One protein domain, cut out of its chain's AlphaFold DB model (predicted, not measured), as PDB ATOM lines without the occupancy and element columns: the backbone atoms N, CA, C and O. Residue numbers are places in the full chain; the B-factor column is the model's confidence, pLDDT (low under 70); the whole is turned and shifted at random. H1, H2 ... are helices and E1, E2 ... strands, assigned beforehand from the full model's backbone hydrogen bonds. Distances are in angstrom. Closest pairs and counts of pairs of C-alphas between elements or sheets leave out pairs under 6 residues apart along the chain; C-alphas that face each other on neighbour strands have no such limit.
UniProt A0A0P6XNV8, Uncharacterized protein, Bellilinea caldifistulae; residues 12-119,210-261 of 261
ATOM      1  N   ALA A  12      66.998  28.545  35.268       84.38
ATOM      2  CA  ALA A  12      66.510  29.883  35.604       84.38
ATOM      3  C   ALA A  12      66.149  30.692  34.349       84.38
ATOM      4  O   ALA A  12      65.079  31.294  34.287       84.38
ATOM      5  N   GLU A  13      66.995  30.647  33.318       85.31
ATOM      6  CA  GLU A  13      66.711  31.282  32.026       85.31
ATOM      7  C   GLU A  13      65.475  30.677  31.357       85.31
ATOM      8  O   GLU A  13      64.643  31.400  30.805       85.31
ATOM      9  N   LEU A  14      65.324  29.352  31.435       85.38
ATOM     10  CA  LEU A  14      64.152  28.664  30.904       85.38
ATOM     11  C   LEU A  14      62.865  29.107  31.619       85.38
ATOM     12  O   LEU A  14      61.859  29.370  30.959       85.38
ATOM     13  N   ALA A  15      62.901  29.242  32.948       84.69
ATOM     14  CA  ALA A  15      61.772  29.741  33.730       84.69
ATOM     15  C   ALA A  15      61.423  31.198  33.381       84.69
ATOM     16  O   ALA A  15      60.248  31.526  33.212       84.69
ATOM     17  N   ASP A  16      62.420  32.067  33.204       88.50
ATOM     18  CA  ASP A  16      62.201  33.464  32.810       88.50
ATOM     19  C   ASP A  16      61.594  33.604  31.412       88.50
ATOM     20  O   ASP A  16      60.758  34.482  31.180       88.50
ATOM     21  N   ILE A  17      61.978  32.732  30.479       86.56
ATOM     22  CA  ILE A  17      61.349  32.662  29.159       86.56
ATOM     23  C   ILE A  17      59.912  32.152  29.300       86.56
ATOM     24  O   ILE A  17      58.996  32.783  28.775       86.56
ATOM     25  N   ALA A  18      59.696  31.067  30.045       87.19
ATOM     26  CA  ALA A  18      58.379  30.470  30.255       87.19
ATOM     27  C   ALA A  18      57.370  31.450  30.881       87.19
ATOM     28  O   ALA A  18      56.229  31.527  30.422       87.19
ATOM     29  N   ARG A  19      57.798  32.277  31.847       89.56
ATOM     30  CA  ARG A  19      56.966  33.327  32.470       89.56
ATOM     31  C   ARG A  19      56.339  34.286  31.458       89.56
ATOM     32  O   ARG A  19      55.230  34.762  31.681       89.56
ATOM     33  N   ARG A  20      57.010  34.554  30.333       90.06
ATOM     34  CA  ARG A  20      56.510  35.469  29.287       90.06
ATOM     35  C   ARG A  20      55.312  34.906  28.525       90.06
ATOM     36  O   ARG A  20      54.579  35.678  27.913       90.06
ATOM     37  N   TYR A  21      55.129  33.588  28.557       88.12
ATOM     38  CA  TYR A  21      54.058  32.887  27.853       88.12
ATOM     39  C   TYR A  21      52.875  32.534  28.754       88.12
ATOM     40  O   TYR A  21      51.853  32.075  28.243       88.12
ATOM     41  N   LEU A  22      52.981  32.762  30.068       90.00
ATOM     42  CA  LEU A  22      51.907  32.443  31.002       90.00
ATOM     43  C   LEU A  22      50.616  33.202  30.646       90.00
ATOM     44  O   LEU A  22      50.662  34.404  30.356       90.00
ATOM     45  N   PRO A  23      49.446  32.537  30.684       90.44
ATOM     46  CA  PRO A  23      48.182  33.208  30.425       90.44
ATOM     47  C   PRO A  23      47.917  34.291  31.474       90.44
ATOM     48  O   PRO A  23      47.807  33.999  32.664       90.44
ATOM     49  N   ARG A  24      47.743  35.541  31.024       89.25
ATOM     50  CA  ARG A  24      47.496  36.688  31.918       89.25
ATOM     51  C   ARG A  24      46.302  36.476  32.845       89.25
ATOM     52  O   ARG A  24      46.368  36.861  34.007       89.25
ATOM     53  N   ARG A  25      45.233  35.863  32.324       90.44
ATOM     54  CA  ARG A  25      44.032  35.521  33.095       90.44
ATOM     55  C   ARG A  25      44.381  34.598  34.262       90.44
ATOM     56  O   ARG A  25      44.175  34.981  35.399       90.44
ATOM     57  N   VAL A  26      45.045  33.473  33.987       89.12
ATOM     58  CA  VAL A  26      45.474  32.502  35.012       89.12
ATOM     59  C   VAL A  26      46.324  33.175  36.093       89.12
ATOM     60  O   VAL A  26      46.049  33.028  37.277       89.12
ATOM     61  N   THR A  27      47.310  33.988  35.703       89.12
ATOM     62  CA  THR A  27      48.161  34.700  36.673       89.12
ATOM     63  C   THR A  27      47.412  35.762  37.484       89.12
ATOM     64  O   THR A  27      47.737  35.996  38.644       89.12
ATOM     65  N   SER A  28      46.433  36.441  36.884       91.88
ATOM     66  CA  SER A  28      45.623  37.457  37.566       91.88
ATOM     67  C   SER A  28      44.667  36.811  38.563       91.88
ATOM     68  O   SER A  28      44.585  37.242  39.711       91.88
ATOM     69  N   ASP A  29      43.990  35.751  38.137       92.75
ATOM     70  CA  ASP A  29      42.936  35.105  38.911       92.75
ATOM     71  C   ASP A  29      43.538  34.342  40.108       92.75
ATOM     72  O   ASP A  29      43.029  34.456  41.222       92.75
ATOM     73  N   PHE A  30      44.717  33.711  39.959       94.44
ATOM     74  CA  PHE A  30      45.470  33.174  41.106       94.44
ATOM     75  C   PHE A  30      45.852  34.246  42.135       94.44
ATOM     76  O   PHE A  30      45.753  34.011  43.340       94.44
ATOM     77  N   ASN A  31      46.242  35.443  41.688       92.50
ATOM     78  CA  ASN A  31      46.511  36.549  42.606       92.50
ATOM     79  C   ASN A  31      45.240  37.028  43.321       92.50
ATOM     80  O   ASN A  31      45.296  37.320  44.516       92.50
ATOM     81  N   GLY A  32      44.099  37.069  42.629       92.88
ATOM     82  CA  GLY A  32      42.800  37.367  43.238       92.88
ATOM     83  C   GLY A  32      42.443  36.370  44.343       92.88
ATOM     84  O   GLY A  32      42.168  36.771  45.475       92.88
ATOM     85  N   LEU A  33      42.561  35.076  44.046       92.69
ATOM     86  CA  LEU A  33      42.313  33.986  44.993       92.69
ATOM     87  C   LEU A  33      43.261  34.026  46.199       92.69
ATOM     88  O   LEU A  33      42.841  33.757  47.324       92.69
ATOM     89  N   ARG A  34      44.529  34.405  45.995       93.06
ATOM     90  CA  ARG A  34      45.501  34.616  47.081       93.06
ATOM     91  C   ARG A  34      45.075  35.750  48.013       93.06
ATOM     92  O   ARG A  34      45.157  35.600  49.230       93.06
ATOM     93  N   ILE A  35      44.635  36.879  47.459       91.69
ATOM     94  CA  ILE A  35      44.176  38.029  48.251       91.69
ATOM     95  C   ILE A  35      42.925  37.651  49.046       91.69
ATOM     96  O   ILE A  35      42.851  37.935  50.241       91.69
ATOM     97  N   GLN A  36      41.972  36.972  48.405       89.31
ATOM     98  CA  GLN A  36      40.725  36.543  49.034       89.31
ATOM     99  C   GLN A  36      40.968  35.619  50.238       89.31
ATOM    100  O   GLN A  36      40.304  35.778  51.263       89.31
ATOM    101  N   ALA A  37      41.963  34.726  50.171       88.44
ATOM    102  CA  ALA A  37      42.325  33.852  51.288       88.44
ATOM    103  C   ALA A  37      42.743  34.621  52.562       88.44
ATOM    104  O   ALA A  37      42.622  34.087  53.662       88.44
ATOM    105  N   GLY A  38      43.220  35.867  52.434       83.88
ATOM    106  CA  GLY A  38      43.661  36.709  53.552       83.88
ATOM    107  C   GLY A  38      42.594  37.646  54.133       83.88
ATOM    108  O   GLY A  38      42.894  38.399  55.059       83.88
ATOM    109  N   VAL A  39      41.368  37.651  53.601       87.12
ATOM    110  CA  VAL A  39      40.313  38.583  54.034       87.12
ATOM    111  C   VAL A  39      39.717  38.145  55.371       87.12
ATOM    112  O   VAL A  39      39.310  36.996  55.536       87.12
ATOM    113  N   THR A  40      39.627  39.067  56.333       82.94
ATOM    114  CA  THR A  40      38.961  38.849  57.628       82.94
ATOM    115  C   THR A  40      37.459  38.663  57.456       82.94
ATOM    116  O   THR A  40      36.849  39.356  56.646       82.94
ATOM    117  N   VAL A  41      36.847  37.789  58.255       83.19
ATOM    118  CA  VAL A  41      35.422  37.458  58.114       83.19
ATOM    119  C   VAL A  41      34.660  37.646  59.417       83.19
ATOM    120  O   VAL A  41      35.185  37.396  60.499       83.19
ATOM    121  N   GLU A  42      33.398  38.054  59.305       82.31
ATOM    122  CA  GLU A  42      32.503  38.250  60.454       82.31
ATOM    123  C   GLU A  42      31.760  36.962  60.848       82.31
ATOM    124  O   GLU A  42      31.415  36.753  62.015       82.31
ATOM    125  N   ASN A  43      31.504  36.073  59.879       85.44
ATOM    126  CA  ASN A  43      30.751  34.839  60.090       85.44
ATOM    127  C   ASN A  43      31.512  33.605  59.571       85.44
ATOM    128  O   ASN A  43      31.263  33.163  58.449       85.44
ATOM    129  N   PRO A  44      32.388  32.997  60.393       83.94
ATOM    130  CA  PRO A  44      33.246  31.899  59.949       83.94
ATOM    131  C   PRO A  44      32.460  30.662  59.489       83.94
ATOM    132  O   PRO A  44      32.891  29.970  58.576       83.94
ATOM    133  N   ILE A  45      31.277  30.404  60.063       80.81
ATOM    134  CA  ILE A  45      30.430  29.264  59.671       80.81
ATOM    135  C   ILE A  45      29.858  29.464  58.265       80.81
ATOM    136  O   ILE A  45      29.808  28.522  57.481       80.81
ATOM    137  N   TYR A  46      29.415  30.682  57.940       83.75
ATOM    138  CA  TYR A  46      28.908  30.984  56.602       83.75
ATOM    139  C   TYR A  46      30.018  30.861  55.556       83.75
ATOM    140  O   TYR A  46      29.824  30.212  54.535       83.75
ATOM    141  N   GLU A  47      31.193  31.408  55.851       83.00
ATOM    142  CA  GLU A  47      32.345  31.367  54.948       83.00
ATOM    143  C   GLU A  47      32.825  29.940  54.693       83.00
ATOM    144  O   GLU A  47      33.043  29.565  53.545       83.00
ATOM    145  N   LEU A  48      32.877  29.092  55.728       79.81
ATOM    146  CA  LEU A  48      33.158  27.661  55.566       79.81
ATOM    147  C   LEU A  48      32.191  26.970  54.600       79.81
ATOM    148  O   LEU A  48      32.578  26.016  53.937       79.81
ATOM    149  N   ARG A  49      30.946  27.425  54.459       77.62
ATOM    150  CA  ARG A  49      30.042  26.835  53.460       77.62
ATOM    151  C   ARG A  49      30.445  27.200  52.033       77.62
ATOM    152  O   ARG A  49      30.150  26.424  51.134       77.62
ATOM    153  N   GLN A  50      31.156  28.309  51.832       80.06
ATOM    154  CA  GLN A  50      31.519  28.854  50.519       80.06
ATOM    155  C   GLN A  50      32.961  28.551  50.080       80.06
ATOM    156  O   GLN A  50      33.262  28.626  48.895       80.06
ATOM    157  N   VAL A  51      33.857  28.127  50.980       77.62
ATOM    158  CA  VAL A  51      35.281  27.848  50.650       77.62
ATOM    159  C   VAL A  51      35.513  26.771  49.578       77.62
ATOM    160  O   VAL A  51      36.635  26.615  49.096       77.62
ATOM    161  N   HIS A  52      34.480  26.024  49.188       75.94
ATOM    162  CA  HIS A  52      34.554  25.074  48.080       75.94
ATOM    163  C   HIS A  52      34.684  25.771  46.713       75.94
ATOM    164  O   HIS A  52      35.342  25.224  45.828       75.94
ATOM    165  N   GLU A  53      34.114  26.972  46.550       82.31
ATOM    166  CA  GLU A  53      34.165  27.743  45.303       82.31
ATOM    167  C   GLU A  53      35.615  28.115  44.926       82.31
ATOM    168  O   GLU A  53      36.051  27.720  43.841       82.31
ATOM    169  N   PRO A  54      36.425  28.732  45.816       86.81
ATOM    170  CA  PRO A  54      37.837  28.989  45.540       86.81
ATOM    171  C   PRO A  54      38.644  27.739  45.180       86.81
ATOM    172  O   PRO A  54      39.471  27.783  44.275       86.81
ATOM    173  N   ILE A  55      38.417  26.604  45.856       86.50
ATOM    174  CA  ILE A  55      39.139  25.355  45.554       86.50
ATOM    175  C   ILE A  55      38.820  24.884  44.130       86.50
ATOM    176  O   ILE A  55      39.730  24.512  43.386       86.50
ATOM    177  N   ALA A  56      37.543  24.909  43.741       84.25
ATOM    178  CA  ALA A  56      37.119  24.546  42.392       84.25
ATOM    179  C   ALA A  56      37.703  25.490  41.333       84.25
ATOM    180  O   ALA A  56      38.166  25.035  40.281       84.25
ATOM    181  N   GLU A  57      37.738  26.788  41.622       88.31
ATOM    182  CA  GLU A  57      38.304  27.793  40.729       88.31
ATOM    183  C   GLU A  57      39.811  27.588  40.524       88.31
ATOM    184  O   GLU A  57      40.275  27.594  39.384       88.31
ATOM    185  N   ILE A  58      40.572  27.287  41.586       91.62
ATOM    186  CA  ILE A  58      42.011  26.980  41.488       91.62
ATOM    187  C   ILE A  58      42.257  25.795  40.548       91.62
ATOM    188  O   ILE A  58      43.128  25.866  39.678       91.62
ATOM    189  N   VAL A  59      41.491  24.707  40.705       89.62
ATOM    190  CA  VAL A  59      41.623  23.514  39.850       89.62
ATOM    191  C   VAL A  59      41.301  23.863  38.396       89.62
ATOM    192  O   VAL A  59      42.080  23.525  37.503       89.62
ATOM    193  N   THR A  60      40.203  24.586  38.162       88.06
ATOM    194  CA  THR A  60      39.775  25.011  36.820       88.06
ATOM    195  C   THR A  60      40.848  25.860  36.139       88.06
ATOM    196  O   THR A  60      41.265  25.562  35.020       88.06
ATOM    197  N   LEU A  61      41.360  26.882  36.830       91.56
ATOM    198  CA  LEU A  61      42.386  27.784  36.305       91.56
ATOM    199  C   LEU A  61      43.692  27.052  35.991       91.56
ATOM    200  O   LEU A  61      44.300  27.290  34.943       91.56
ATOM    201  N   ALA A  62      44.112  26.128  36.862       92.25
ATOM    202  CA  ALA A  62      45.285  25.298  36.615       92.25
ATOM    203  C   ALA A  62      45.098  24.437  35.356       92.25
ATOM    204  O   ALA A  62      45.991  24.355  34.507       92.25
ATOM    205  N   PHE A  63      43.920  23.828  35.198       91.69
ATOM    206  CA  PHE A  63      43.607  22.956  34.068       91.69
ATOM    207  C   PHE A  63      43.535  23.733  32.754       91.69
ATOM    208  O   PHE A  63      44.153  23.326  31.763       91.69
ATOM    209  N   GLU A  64      42.834  24.867  32.742       90.12
ATOM    210  CA  GLU A  64      42.775  25.777  31.598       90.12
ATOM    211  C   GLU A  64      44.177  26.250  31.199       90.12
ATOM    212  O   GLU A  64      44.561  26.139  30.029       90.12
ATOM    213  N   GLY A  65      44.973  26.703  32.172       91.56
ATOM    214  CA  GLY A  65      46.328  27.190  31.945       91.56
ATOM    215  C   GLY A  65      47.245  26.128  31.342       91.56
ATOM    216  O   GLY A  65      47.905  26.377  30.330       91.56
ATOM    217  N   VAL A  66      47.246  24.915  31.899       92.56
ATOM    218  CA  VAL A  66      48.055  23.802  31.379       92.56
ATOM    219  C   VAL A  66      47.599  23.395  29.975       92.56
ATOM    220  O   VAL A  66      48.442  23.219  29.090       92.56
ATOM    221  N   ARG A  67      46.286  23.290  29.724       90.75
ATOM    222  CA  ARG A  67      45.748  22.994  28.380       90.75
ATOM    223  C   ARG A  67      46.169  24.062  27.370       90.75
ATOM    224  O   ARG A  67      46.534  23.722  26.243       90.75
ATOM    225  N   GLN A  68      46.148  25.335  27.759       91.44
ATOM    226  CA  GLN A  68      46.567  26.439  26.899       91.44
ATOM    227  C   GLN A  68      48.061  26.354  26.557       91.44
ATOM    228  O   GLN A  68      48.414  26.472  25.385       91.44
ATOM    229  N   MET A  69      48.934  26.085  27.534       92.00
ATOM    230  CA  MET A  69      50.385  25.972  27.302       92.00
ATOM    231  C   MET A  69      50.760  24.784  26.417       92.00
ATOM    232  O   MET A  69      51.640  24.908  25.562       92.00
ATOM    233  N   ARG A  70      50.064  23.654  26.562       88.88
ATOM    234  CA  ARG A  70      50.287  22.467  25.721       88.88
ATOM    235  C   ARG A  70      49.816  22.670  24.276       88.88
ATOM    236  O   ARG A  70      50.399  22.101  23.360       88.88
ATOM    237  N   LYS A  71      48.798  23.508  24.048       90.12
ATOM    238  CA  LYS A  71      48.262  23.824  22.707       90.12
ATOM    239  C   LYS A  71      48.938  25.017  22.025       90.12
ATOM    240  O   LYS A  71      48.698  25.244  20.843       90.12
ATOM    241  N   ALA A  72      49.777  25.768  22.736       88.56
ATOM    242  CA  ALA A  72      50.385  27.002  22.239       88.56
ATOM    243  C   ALA A  72      51.485  26.795  21.174       88.56
ATOM    244  O   ALA A  72      51.963  27.776  20.610       88.56
ATOM    245  N   GLY A  73      51.895  25.551  20.892       88.19
ATOM    246  CA  GLY A  73      52.927  25.253  19.887       88.19
ATOM    247  C   GLY A  73      54.331  25.737  20.272       88.19
ATOM    248  O   GLY A  73      55.140  26.032  19.395       88.19
ATOM    249  N   LEU A  74      54.604  25.862  21.576       88.75
ATOM    250  CA  LEU A  74      55.901  26.273  22.123       88.75
ATOM    251  C   LEU A  74      56.940  25.146  22.018       88.75
ATOM    252  O   LEU A  74      56.585  23.977  21.859       88.75
ATOM    253  N   ASP A  75      58.221  25.494  22.181       89.88
ATOM    254  CA  ASP A  75      59.271  24.495  22.410       89.88
ATOM    255  C   ASP A  75      58.884  23.590  23.600       89.88
ATOM    256  O   ASP A  75      58.420  24.119  24.620       89.88
ATOM    257  N   PRO A  76      59.064  22.256  23.515       89.38
ATOM    258  CA  PRO A  76      58.668  21.339  24.582       89.38
ATOM    259  C   PRO A  76      59.249  21.696  25.953       89.38
ATOM    260  O   PRO A  76      58.553  21.565  26.959       89.38
ATOM    261  N   SER A  77      60.483  22.202  26.005       89.56
ATOM    262  CA  SER A  77      61.152  22.585  27.254       89.56
ATOM    263  C   SER A  77      60.498  23.822  27.872       89.56
ATOM    264  O   SER A  77      60.278  23.873  29.081       89.56
ATOM    265  N   VAL A  78      60.131  24.805  27.041       89.75
ATOM    266  CA  VAL A  78      59.434  26.031  27.475       89.75
ATOM    267  C   VAL A  78      58.001  25.722  27.886       89.75
ATOM    268  O   VAL A  78      57.540  26.230  28.905       89.75
ATOM    269  N   SER A  79      57.302  24.868  27.131       90.38
ATOM    270  CA  SER A  79      55.947  24.419  27.463       90.38
ATOM    271  C   SER A  79      55.928  23.687  28.808       90.38
ATOM    272  O   SER A  79      55.139  24.040  29.682       90.38
ATOM    273  N   ALA A  80      56.856  22.746  29.025       90.06
ATOM    274  CA  ALA A  80      56.985  22.024  30.290       90.06
ATOM    275  C   ALA A  80      57.322  22.960  31.463       90.06
ATOM    276  O   ALA A  80      56.702  22.868  32.524       90.06
ATOM    277  N   ALA A  81      58.250  23.903  31.274       91.75
ATOM    278  CA  ALA A  81      58.574  24.902  32.289       91.75
ATOM    279  C   ALA A  81      57.377  25.813  32.617       91.75
ATOM    280  O   ALA A  81      57.122  26.085  33.787       91.75
ATOM    281  N   ALA A  82      56.600  26.235  31.615       93.25
ATOM    282  CA  ALA A  82      55.393  27.035  31.820       93.25
ATOM    283  C   ALA A  82      54.302  26.247  32.563       93.25
ATOM    284  O   ALA A  82      53.692  26.777  33.488       93.25
ATOM    285  N   CYS A  83      54.086  24.974  32.213       93.44
ATOM    286  CA  CYS A  83      53.174  24.096  32.947       93.44
ATOM    287  C   CYS A  83      53.602  23.928  34.410       93.44
ATOM    288  O   CYS A  83      52.751  24.014  35.289       93.44
ATOM    289  N   ASN A  84      54.899  23.743  34.678       94.12
ATOM    290  CA  ASN A  84      55.409  23.647  36.046       94.12
ATOM    291  C   ASN A  84      55.139  24.922  36.846       94.12
ATOM    292  O   ASN A  84      54.622  24.813  37.946       94.12
ATOM    293  N   LEU A  85      55.377  26.105  36.272       94.62
ATOM    294  CA  LEU A  85      55.078  27.376  36.942       94.62
ATOM    295  C   LEU A  85      53.587  27.528  37.284       94.62
ATOM    296  O   LEU A  85      53.258  28.003  38.364       94.62
ATOM    297  N   ILE A  86      52.683  27.116  36.386       94.62
ATOM    298  CA  ILE A  86      51.231  27.136  36.646       94.62
ATOM    299  C   ILE A  86      50.870  26.174  37.780       94.62
ATOM    300  O   ILE A  86      50.084  26.527  38.654       94.62
ATOM    301  N   VAL A  87      51.432  24.962  37.761       94.88
ATOM    302  CA  VAL A  87      51.192  23.954  38.800       94.88
ATOM    303  C   VAL A  87      51.746  24.417  40.148       94.88
ATOM    304  O   VAL A  87      51.042  24.296  41.143       94.88
ATOM    305  N   ASP A  88      52.966  24.953  40.185       95.38
ATOM    306  CA  ASP A  88      53.602  25.472  41.401       95.38
ATOM    307  C   ASP A  88      52.735  26.572  42.030       95.38
ATOM    308  O   ASP A  88      52.364  26.475  43.197       95.38
ATOM    309  N   GLU A  89      52.317  27.553  41.225       94.88
ATOM    310  CA  GLU A  89      51.453  28.652  41.664       94.88
ATOM    311  C   GLU A  89      50.102  28.147  42.195       94.88
ATOM    312  O   GLU A  89      49.658  28.543  43.273       94.88
ATOM    313  N   ALA A  90      49.451  27.230  41.473       94.56
ATOM    314  CA  ALA A  90      48.175  26.656  41.890       94.56
ATOM    315  C   ALA A  90      48.292  25.888  43.216       94.56
ATOM    316  O   ALA A  90      47.417  25.997  44.074       94.56
ATOM    317  N   VAL A  91      49.376  25.124  43.398       95.69
ATOM    318  CA  VAL A  91      49.659  24.382  44.636       95.69
ATOM    319  C   VAL A  91      49.877  25.339  45.805       95.69
ATOM    320  O   VAL A  91      49.307  25.124  46.876       95.69
ATOM    321  N   GLU A  92      50.638  26.418  45.611       95.62
ATOM    322  CA  GLU A  92      50.834  27.439  46.643       95.62
ATOM    323  C   GLU A  92      49.511  28.090  47.063       95.62
ATOM    324  O   GLU A  92      49.202  28.150  48.256       95.62
ATOM    325  N   VAL A  93      48.697  28.533  46.100       95.19
ATOM    326  CA  VAL A  93      47.391  29.151  46.386       95.19
ATOM    327  C   VAL A  93      46.454  28.155  47.074       95.19
ATOM    328  O   VAL A  93      45.780  28.511  48.042       95.19
ATOM    329  N   LEU A  94      46.454  26.887  46.659       93.19
ATOM    330  CA  LEU A  94      45.659  25.839  47.300       93.19
ATOM    331  C   LEU A  94      46.076  25.610  48.764       93.19
ATOM    332  O   LEU A  94      45.217  25.447  49.633       93.19
ATOM    333  N   HIS A  95      47.377  25.636  49.065       94.44
ATOM    334  CA  HIS A  95      47.875  25.533  50.440       94.44
ATOM    335  C   HIS A  95      47.483  26.734  51.310       94.44
ATOM    336  O   HIS A  95      47.163  26.541  52.487       94.44
ATOM    337  N   LEU A  96      47.449  27.947  50.750       94.44
ATOM    338  CA  LEU A  96      46.943  29.128  51.458       94.44
ATOM    339  C   LEU A  96      45.473  28.952  51.850       94.44
ATOM    340  O   LEU A  96      45.106  29.172  53.004       94.44
ATOM    341  N   TRP A  97      44.646  28.476  50.918       92.06
ATOM    342  CA  TRP A  97      43.236  28.192  51.185       92.06
ATOM    343  C   TRP A  97      43.033  27.071  52.200       92.06
ATOM    344  O   TRP A  97      42.160  27.176  53.060       92.06
ATOM    345  N   HIS A  98      43.866  26.032  52.180       90.88
ATOM    346  CA  HIS A  98      43.840  25.003  53.215       90.88
ATOM    347  C   HIS A  98      44.129  25.579  54.610       90.88
ATOM    348  O   HIS A  98      43.390  25.294  55.554       90.88
ATOM    349  N   GLY A  99      45.150  26.433  54.738       90.25
ATOM    350  CA  GLY A  99      45.427  27.147  55.989       90.25
ATOM    351  C   GLY A  99      44.243  28.011  56.432       90.25
ATOM    352  O   GLY A  99      43.838  27.962  57.595       90.25
ATOM    353  N   ARG A 100      43.620  28.727  55.490       90.62
ATOM    354  CA  ARG A 100      42.438  29.554  55.755       90.62
ATOM    355  C   ARG A 100      41.248  28.737  56.262       90.62
ATOM    356  O   ARG A 100      40.595  29.137  57.221       90.62
ATOM    357  N   ILE A 101      40.981  27.578  55.668       87.50
ATOM    358  CA  ILE A 101      39.901  26.673  56.091       87.50
ATOM    359  C   ILE A 101      40.108  26.198  57.531       87.50
ATOM    360  O   ILE A 101      39.163  26.193  58.320       87.50
ATOM    361  N   GLN A 102      41.339  25.831  57.894       87.94
ATOM    362  CA  GLN A 102      41.663  25.425  59.263       87.94
ATOM    363  C   GLN A 102      41.433  26.567  60.262       87.94
ATOM    364  O   GLN A 102      40.860  26.353  61.330       87.94
ATOM    365  N   GLU A 103      41.833  27.788  59.904       89.75
ATOM    366  CA  GLU A 103      41.607  28.979  60.721       89.75
ATOM    367  C   GLU A 103      40.109  29.248  60.936       89.75
ATOM    368  O   GLU A 103      39.664  29.416  62.073       89.75
ATOM    369  N   LEU A 104      39.319  29.221  59.859       87.38
ATOM    370  CA  LEU A 104      37.869  29.396  59.913       87.38
ATOM    371  C   LEU A 104      37.191  28.304  60.750       87.38
ATOM    372  O   LEU A 104      36.292  28.605  61.535       87.38
ATOM    373  N   GLY A 105      37.644  27.052  60.628       83.88
ATOM    374  CA  GLY A 105      37.189  25.932  61.454       83.88
ATOM    375  C   GLY A 105      37.400  26.196  62.942       83.88
ATOM    376  O   GLY A 105      36.462  26.097  63.734       83.88
ATOM    377  N   ASN A 106      38.605  26.625  63.320       86.50
ATOM    378  CA  ASN A 106      38.931  26.964  64.705       86.50
ATOM    379  C   ASN A 106      38.068  28.122  65.235       86.50
ATOM    380  O   ASN A 106      37.559  28.048  66.355       86.50
ATOM    381  N   GLN A 107      37.855  29.167  64.431       87.88
ATOM    382  CA  GLN A 107      36.995  30.299  64.794       87.88
ATOM    383  C   GLN A 107      35.526  29.878  64.955       87.88
ATOM    384  O   GLN A 107      34.858  30.304  65.900       87.88
ATOM    385  N   ALA A 108      35.021  29.018  64.067       85.19
ATOM    386  CA  ALA A 108      33.669  28.476  64.149       85.19
ATOM    387  C   ALA A 108      33.467  27.646  65.426       85.19
ATOM    388  O   ALA A 108      32.488  27.866  66.144       85.19
ATOM    389  N   PHE A 109      34.404  26.752  65.756       81.50
ATOM    390  CA  PHE A 109      34.340  25.968  66.991       81.50
ATOM    391  C   PHE A 109      34.436  26.840  68.241       81.50
ATOM    392  O   PHE A 109      33.663  26.633  69.174       81.50
ATOM    393  N   ALA A 110      35.314  27.848  68.257       83.06
ATOM    394  CA  ALA A 110      35.414  28.785  69.376       83.06
ATOM    395  C   ALA A 110      34.081  29.512  69.626       83.06
ATOM    396  O   ALA A 110      33.602  29.552  70.760       83.06
ATOM    397  N   LYS A 111      33.433  30.000  68.561       84.00
ATOM    398  CA  LYS A 111      32.129  30.671  68.645       84.00
ATOM    399  C   LYS A 111      31.023  29.736  69.140       84.00
ATOM    400  O   LYS A 111      30.246  30.106  70.017       84.00
ATOM    401  N   LEU A 112      30.954  28.510  68.618       81.56
ATOM    402  CA  LEU A 112      29.972  27.519  69.072       81.56
ATOM    403  C   LEU A 112      30.215  27.097  70.529       81.56
ATOM    404  O   LEU A 112      29.259  26.867  71.270       81.56
ATOM    405  N   GLN A 113      31.478  27.024  70.955       77.19
ATOM    406  CA  GLN A 113      31.845  26.715  72.334       77.19
ATOM    407  C   GLN A 113      31.446  27.844  73.288       77.19
ATOM    408  O   GLN A 113      30.922  27.570  74.370       77.19
ATOM    409  N   GLU A 114      31.639  29.102  72.893       78.56
ATOM    410  CA  GLU A 114      31.167  30.267  73.645       78.56
ATOM    411  C   GLU A 114      29.636  30.253  73.775       78.56
ATOM    412  O   GLU A 114      29.113  30.333  74.888       78.56
ATOM    413  N   GLU A 115      28.913  30.038  72.668       76.69
ATOM    414  CA  GLU A 115      27.447  29.928  72.662       76.69
ATOM    415  C   GLU A 115      26.942  28.786  73.563       76.69
ATOM    416  O   GLU A 115      25.930  28.940  74.253       76.69
ATOM    417  N   ARG A 116      27.652  27.650  73.589       69.62
ATOM    418  CA  ARG A 116      27.345  26.509  74.463       69.62
ATOM    419  C   ARG A 116      27.616  26.821  75.937       69.62
ATOM    420  O   ARG A 116      26.808  26.459  76.790       69.62
ATOM    421  N   THR A 117      28.732  27.482  76.239       65.69
ATOM    422  CA  THR A 117      29.164  27.778  77.617       65.69
ATOM    423  C   THR A 117      28.289  28.858  78.252       65.69
ATOM    424  O   THR A 117      27.856  28.706  79.392       65.69
ATOM    425  N   ALA A 118      27.933  29.899  77.494       61.38
ATOM    426  CA  ALA A 118      27.021  30.952  77.943       61.38
ATOM    427  C   ALA A 118      25.622  30.424  78.313       61.38
ATOM    428  O   ALA A 118      24.935  31.015  79.144       61.38
ATOM    429  N   ALA A 119      25.193  29.309  77.712       56.19
ATOM    430  CA  ALA A 119      23.891  28.698  77.971       56.19
ATOM    431  C   ALA A 119      23.854  27.821  79.233       56.19
ATOM    432  O   ALA A 119      22.776  27.588  79.776       56.19
ATOM    433  N   LYS A 210      24.936  22.274  64.328       81.25
ATOM    434  CA  LYS A 210      25.934  23.160  63.701       81.25
ATOM    435  C   LYS A 210      27.367  22.700  63.960       81.25
ATOM    436  O   LYS A 210      28.205  22.815  63.076       81.25
ATOM    437  N   TRP A 211      27.660  22.197  65.157       82.56
ATOM    438  CA  TRP A 211      28.979  21.656  65.482       82.56
ATOM    439  C   TRP A 211      29.317  20.465  64.590       82.56
ATOM    440  O   TRP A 211      30.364  20.452  63.949       82.56
ATOM    441  N   GLN A 212      28.397  19.502  64.501       79.19
ATOM    442  CA  GLN A 212      28.545  18.331  63.647       79.19
ATOM    443  C   GLN A 212      28.646  18.720  62.165       79.19
ATOM    444  O   GLN A 212      29.445  18.145  61.432       79.19
ATOM    445  N   GLU A 213      27.879  19.719  61.724       79.94
ATOM    446  CA  GLU A 213      27.970  20.275  60.371       79.94
ATOM    447  C   GLU A 213      29.380  20.808  60.072       79.94
ATOM    448  O   GLU A 213      29.953  20.468  59.036       79.94
ATOM    449  N   VAL A 214      29.959  21.605  60.980       80.25
ATOM    450  CA  VAL A 214      31.319  22.148  60.827       80.25
ATOM    451  C   VAL A 214      32.355  21.024  60.817       80.25
ATOM    452  O   VAL A 214      33.232  21.013  59.957       80.25
ATOM    453  N   GLU A 215      32.244  20.050  61.720       78.44
ATOM    454  CA  GLU A 215      33.177  18.923  61.808       78.44
ATOM    455  C   GLU A 215      33.176  18.060  60.538       78.44
ATOM    456  O   GLU A 215      34.225  17.854  59.920       78.44
ATOM    457  N   VAL A 216      31.994  17.616  60.099       75.81
ATOM    458  CA  VAL A 216      31.839  16.844  58.858       75.81
ATOM    459  C   VAL A 216      32.280  17.678  57.655       75.81
ATOM    460  O   VAL A 216      32.925  17.159  56.741       75.81
ATOM    461  N   GLY A 217      31.970  18.974  57.649       73.25
ATOM    462  CA  GLY A 217      32.370  19.880  56.583       73.25
ATOM    463  C   GLY A 217      33.885  19.993  56.433       73.25
ATOM    464  O   GLY A 217      34.396  19.854  55.322       73.25
ATOM    465  N   LEU A 218      34.615  20.152  57.539       80.31
ATOM    466  CA  LEU A 218      36.079  20.212  57.537       80.31
ATOM    467  C   LEU A 218      36.714  18.899  57.059       80.31
ATOM    468  O   LEU A 218      37.651  18.930  56.261       80.31
ATOM    469  N   GLN A 219      36.188  17.744  57.482       76.69
ATOM    470  CA  GLN A 219      36.664  16.436  57.006       76.69
ATOM    471  C   GLN A 219      36.486  16.280  55.486       76.69
ATOM    472  O   GLN A 219      37.388  15.818  54.776       76.69
ATOM    473  N   ARG A 220      35.335  16.707  54.954       72.50
ATOM    474  CA  ARG A 220      35.075  16.688  53.506       72.50
ATOM    475  C   ARG A 220      36.002  17.636  52.749       72.50
ATOM    476  O   ARG A 220      36.556  17.240  51.725       72.50
ATOM    477  N   MET A 221      36.253  18.833  53.276       76.69
ATOM    478  CA  MET A 221      37.202  19.778  52.674       76.69
ATOM    479  C   MET A 221      38.630  19.237  52.634       76.69
ATOM    480  O   MET A 221      39.308  19.417  51.629       76.69
ATOM    481  N   GLN A 222      39.092  18.536  53.674       80.75
ATOM    482  CA  GLN A 222      40.410  17.881  53.662       80.75
ATOM    483  C   GLN A 222      40.514  16.833  52.546       80.75
ATOM    484  O   GLN A 222      41.546  16.713  51.877       80.75
ATOM    485  N   THR A 223      39.424  16.102  52.308       77.06
ATOM    486  CA  THR A 223      39.328  15.141  51.205       77.06
ATOM    487  C   THR A 223      39.387  15.855  49.851       77.06
ATOM    488  O   THR A 223      40.203  15.488  49.004       77.06
ATOM    489  N   ALA A 224      38.590  16.914  49.671       75.56
ATOM    490  CA  ALA A 224      38.564  17.716  48.448       75.56
ATOM    491  C   ALA A 224      39.923  18.378  48.159       75.56
ATOM    492  O   ALA A 224      40.410  18.317  47.033       75.56
ATOM    493  N   PHE A 225      40.583  18.929  49.181       85.19
ATOM    494  CA  PHE A 225      41.939  19.469  49.087       85.19
ATOM    495  C   PHE A 225      42.932  18.407  48.599       85.19
ATOM    496  O   PHE A 225      43.678  18.646  47.653       85.19
ATOM    497  N   SER A 226      42.912  17.212  49.196       84.00
ATOM    498  CA  SER A 226      43.827  16.123  48.824       84.00
ATOM    499  C   SER A 226      43.620  15.670  47.374       84.00
ATOM    500  O   SER A 226      44.583  15.400  46.649       84.00
ATOM    501  N   GLN A 227      42.363  15.619  46.925       82.06
ATOM    502  CA  GLN A 227      42.003  15.298  45.544       82.06
ATOM    503  C   GLN A 227      42.438  16.399  44.570       82.06
ATOM    504  O   GLN A 227      43.079  16.087  43.564       82.06
ATOM    505  N   ALA A 228      42.162  17.668  44.886       85.75
ATOM    506  CA  ALA A 228      42.575  18.827  44.097       85.75
ATOM    507  C   ALA A 228      44.102  18.894  43.957       85.75
ATOM    508  O   ALA A 228      44.617  18.995  42.845       85.75
ATOM    509  N   LEU A 229      44.831  18.738  45.065       90.31
ATOM    510  CA  LEU A 229      46.291  18.732  45.087       90.31
ATOM    511  C   LEU A 229      46.856  17.622  44.196       90.31
ATOM    512  O   LEU A 229      47.746  17.862  43.379       90.31
ATOM    513  N   THR A 230      46.309  16.411  44.315       87.12
ATOM    514  CA  THR A 230      46.714  15.268  43.485       87.12
ATOM    515  C   THR A 230      46.454  15.541  42.005       87.12
ATOM    516  O   THR A 230      47.313  15.276  41.163       87.12
ATOM    517  N   ALA A 231      45.279  16.074  41.678       85.56
ATOM    518  CA  ALA A 231      44.881  16.362  40.311       85.56
ATOM    519  C   ALA A 231      45.761  17.434  39.657       85.56
ATOM    520  O   ALA A 231      46.289  17.200  38.571       85.56
ATOM    521  N   ILE A 232      45.974  18.558  40.343       90.69
ATOM    522  CA  ILE A 232      46.828  19.659  39.883       90.69
ATOM    523  C   ILE A 232      48.275  19.179  39.720       90.69
ATOM    524  O   ILE A 232      48.904  19.439  38.697       90.69
ATOM    525  N   THR A 233      48.800  18.410  40.677       91.62
ATOM    526  CA  THR A 233      50.189  17.926  40.620       91.62
ATOM    527  C   THR A 233      50.425  16.990  39.431       91.62
ATOM    528  O   THR A 233      51.467  17.068  38.783       91.62
ATOM    529  N   ARG A 234      49.446  16.148  39.072       89.44
ATOM    530  CA  ARG A 234      49.535  15.265  37.891       89.44
ATOM    531  C   ARG A 234      49.633  16.029  36.568       89.44
ATOM    532  O   ARG A 234      50.105  15.461  35.582       89.44
ATOM    533  N   CYS A 235      49.229  17.300  36.530       88.56
ATOM    534  CA  CYS A 235      49.291  18.116  35.320       88.56
ATOM    535  C   CYS A 235      50.718  18.471  34.871       88.56
ATOM    536  O   CYS A 235      50.897  18.916  33.731       88.56
ATOM    537  N   ARG A 236      51.732  18.245  35.724       89.81
ATOM    538  CA  ARG A 236      53.147  18.364  35.333       89.81
ATOM    539  C   ARG A 236      53.467  17.433  34.171       89.81
ATOM    540  O   ARG A 236      53.960  17.873  33.137       89.81
ATOM    541  N   ASP A 237      53.068  16.174  34.306       85.56
ATOM    542  CA  ASP A 237      53.441  15.116  33.368       85.56
ATOM    543  C   ASP A 237      52.320  14.816  32.366       85.56
ATOM    544  O   ASP A 237      52.564  14.473  31.208       85.56
ATOM    545  N   HIS A 238      51.060  15.029  32.752       84.19
ATOM    546  CA  HIS A 238      49.899  14.604  31.968       84.19
ATOM    547  C   HIS A 238      48.953  15.749  31.615       84.19
ATOM    548  O   HIS A 238      48.863  16.751  32.319       84.19
ATOM    549  N   GLU A 239      48.256  15.621  30.483       78.69
ATOM    550  CA  GLU A 239      47.230  16.604  30.135       78.69
ATOM    551  C   GLU A 239      46.107  16.512  31.180       78.69
ATOM    552  O   GLU A 239      45.768  15.399  31.597       78.69
ATOM    553  N   PRO A 240      45.542  17.645  31.632       78.00
ATOM    554  CA  PRO A 240      44.478  17.623  32.619       78.00
ATOM    555  C   PRO A 240      43.306  16.778  32.126       78.00
ATOM    556  O   PRO A 240      42.787  17.002  31.025       78.00
ATOM    557  N   SER A 241      42.899  15.819  32.957       65.25
ATOM    558  CA  SER A 241      41.726  14.979  32.726       65.25
ATOM    559  C   SER A 241      40.524  15.844  32.342       65.25
ATOM    560  O   SER A 241      40.288  16.875  32.962       65.25
ATOM    561  N   ARG A 242      39.771  15.433  31.315       62.59
ATOM    562  CA  ARG A 242      38.430  15.986  31.028       62.59
ATOM    563  C   ARG A 242      37.347  15.318  31.870       62.59
ATOM    564  O   ARG A 242      36.194  15.722  31.821       62.59
ATOM    565  N   THR A 243      37.700  14.239  32.569       52.06
ATOM    566  CA  THR A 243      36.816  13.584  33.524       52.06
ATOM    567  C   THR A 243      36.719  14.480  34.747       52.06
ATOM    568  O   THR A 243      37.769  14.784  35.328       52.06
ATOM    569  N   PRO A 244      35.505  14.887  35.126       53.41
ATOM    570  CA  PRO A 244      35.360  15.867  36.168       53.41
ATOM    571  C   PRO A 244      35.778  15.313  37.532       53.41
ATOM    572  O   PRO A 244      35.521  14.152  37.861       53.41
ATOM    573  N   ILE A 245      36.478  16.136  38.311       55.56
ATOM    574  CA  ILE A 245      36.983  15.750  39.636       55.56
ATOM    575  C   ILE A 245      35.902  16.059  40.659       55.56
ATOM    576  O   ILE A 245      35.507  17.220  40.735       55.56
ATOM    577  N   PRO A 246      35.439  15.076  41.450       54.22
ATOM    578  CA  PRO A 246      34.432  15.333  42.457       54.22
ATOM    579  C   PRO A 246      35.050  16.119  43.614       54.22
ATOM    580  O   PRO A 246      35.789  15.554  44.413       54.22
ATOM    581  N   LEU A 247      34.756  17.413  43.725       56.00
ATOM    582  CA  LEU A 247      35.070  18.172  44.934       56.00
ATOM    583  C   LEU A 247      33.909  18.021  45.917       56.00
ATOM    584  O   LEU A 247      32.781  18.431  45.642       56.00
ATOM    585  N   TRP A 248      34.194  17.375  47.047       54.66
ATOM    586  CA  TRP A 248      33.208  17.029  48.065       54.66
ATOM    587  C   TRP A 248      32.833  18.251  48.903       54.66
ATOM    588  O   TRP A 248      33.672  18.810  49.609       54.66
ATOM    589  N   MET A 249      31.561  18.646  48.842       52.59
ATOM    590  CA  MET A 249      31.053  19.833  49.528       52.59
ATOM    591  C   MET A 249      30.535  19.537  50.956       52.59
ATOM    592  O   MET A 249      29.938  18.478  51.218       52.59
ATOM    593  N   PRO A 250      30.672  20.488  51.898       45.97
ATOM    594  CA  PRO A 250      29.848  20.526  53.100       45.97
ATOM    595  C   PRO A 250      28.410  20.895  52.704       45.97
ATOM    596  O   PRO A 250      28.114  22.041  52.388       45.97
ATOM    597  N   SER A 251      27.489  19.934  52.706       43.47
ATOM    598  CA  SER A 251      26.058  20.245  52.668       43.47
ATOM    599  C   SER A 251      25.308  19.332  53.636       43.47
ATOM    600  O   SER A 251      25.555  18.119  53.623       43.47
ATOM    601  N   PRO A 252      24.402  19.888  54.465       40.47
ATOM    602  CA  PRO A 252      23.493  19.101  55.291       40.47
ATOM    603  C   PRO A 252      22.439  18.337  54.465       40.47
ATOM    604  O   PRO A 252      21.809  17.432  55.000       40.47
ATOM    605  N   GLU A 253      22.265  18.655  53.175       41.94
ATOM    606  CA  GLU A 253      21.178  18.126  52.334       41.94
ATOM    607  C   GLU A 253      21.618  17.101  51.267       41.94
ATOM    608  O   GLU A 253      20.768  16.570  50.555       41.94
ATOM    609  N   GLY A 254      22.909  16.759  51.158       43.16
ATOM    610  CA  GLY A 254      23.365  15.702  50.242       43.16
ATOM    611  C   GLY A 254      24.779  15.867  49.683       43.16
ATOM    612  O   GLY A 254      25.488  16.825  49.994       43.16
ATOM    613  N   GLU A 255      25.195  14.885  48.872       43.91
ATOM    614  CA  GLU A 255      26.454  14.889  48.117       43.91
ATOM    615  C   GLU A 255      26.393  15.937  47.018       43.91
ATOM    616  O   GLU A 255      25.916  15.731  45.907       43.91
ATOM    617  N   ASN A 256      26.895  17.099  47.366       45.94
ATOM    618  CA  ASN A 256      27.083  18.175  46.442       45.94
ATOM    619  C   ASN A 256      28.475  17.919  45.823       45.94
ATOM    620  O   ASN A 256      29.504  18.139  46.460       45.94
ATOM    621  N   VAL A 257      28.497  17.335  44.622       49.09
ATOM    622  CA  VAL A 257      29.711  17.074  43.835       49.09
ATOM    623  C   VAL A 257      29.891  18.232  42.861       49.09
ATOM    624  O   VAL A 257      29.106  18.361  41.922       49.09
ATOM    625  N   VAL A 258      30.904  19.081  43.064       49.97
ATOM    626  CA  VAL A 258      31.320  19.989  41.986       49.97
ATOM    627  C   VAL A 258      32.159  19.179  41.022       49.97
ATOM    628  O   VAL A 258      33.186  18.624  41.402       49.97
ATOM    629  N   TRP A 259      31.691  19.113  39.784       51.00
ATOM    630  CA  TRP A 259      32.377  18.498  38.665       51.00
ATOM    631  C   TRP A 259      33.221  19.573  37.979       51.00
ATOM    632  O   TRP A 259      32.681  20.436  37.293       51.00
ATOM    633  N   VAL A 260      34.535  19.555  38.204       50.59
ATOM    634  CA  VAL A 260      35.461  20.481  37.529       50.59
ATOM    635  C   VAL A 260      35.908  19.872  36.195       50.59
ATOM    636  O   VAL A 260      36.604  18.858  36.221       50.59
ATOM    637  N   GLU A 261      35.488  20.452  35.062       47.62
ATOM    638  CA  GLU A 261      35.824  20.021  33.680       47.62
ATOM    639  C   GLU A 261      37.148  20.587  33.124       47.62
ATOM    640  O   GLU A 261      37.494  21.756  33.384       47.62
TER     641      GLU A 261
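Overview. This is residues 12 to 119 and 210 to 261 of the 261 residues of an uncharacterized protein of Bellilinea caldifistulae (UniProt A0A0P6XNV8). Four helices, H2, H4, H5 and H6, lie side by side in an up-and-down bundle, each running against the one before it, and the long H5 makes most of the length, with residues 114 to 119 sticking out beyond the rest. Short H1 packs on H5 near one end, short H3 packs on H5 and H6, and a small hairpin of strands E1 and E2 packs over H4 and H6. The printed part has 160 residues, with six named helices followed by two named antiparallel strands, order E1 - E2; the class is mostly helix. It is only just compact, close to loose, with a radius of gyration of the C-alphas of 17.8 A, and its outline is a rod spanning 66 by 29 by 19 A.

Along the chain. Find C-alpha 12 at (66.510, 29.883, 35.604), where H1 begins; it runs to residue 19. H2, residues 24 to 37, is 20.2 A long, and H3 follows at residues 44 to 50. H4, residues 52 to 71, covers 28.9 A. H5, residues 76 to 119, runs 64.1 A to C-alpha 119 at (23.891, 28.698, 77.971). Past the cut, H6, residues 210 to 234, is 35.9 A long. Then look for E1 at residues 245 to 248 and E2 at 257 to 260, ending at C-alpha 260 at (35.461, 20.481, 37.529).

Arrangement. Start from H5, the hub, which touches the five other helices. Its residues 77 to 85 alone touch H1, about perpendicular at 74 degrees; the closest C-alphas, of Ala 18 and Ala 82, are 4.8 A apart. H5 touches H2 at a shallow tilt of 20 degrees, the same way, through residues 89 to 100 alone, closest at the C-alphas of Ala 37 and Trp 97, 5.7 A. H4 and H5 form a helical hairpin at 1 degree, closest at the C-alphas of Val 66 and Cys 83, 5.4 A. H6 touches H5 at a shallow tilt of 8 degrees, opposite ways, closest at the C-alphas of Val 87 and Ile 232, 6.2 A. In the hairpin E1 and E2, N 247 and O 258 are within hydrogen-bond range at 3.1 A. The closest C-alphas of H6 and E1, of Ala 224 and Leu 247, are 5.0 A apart. Every O i to N i+4 pair is within hydrogen-bond range in H1, H2, H4 and H6; H3 has 2 of 3 and H5 39 of 40.

Size, cuts and confidence. The two C-alphas farthest apart, of Asp 75 and Ala 119, are 66.0 A apart. Residues 120 to 209 are not printed, and C-alphas 119 and 210 are 15.4 A apart across the cut. Of the links printed whole, none is long. Confidence is under 70 at residues 116 to 119 and 241 to 261.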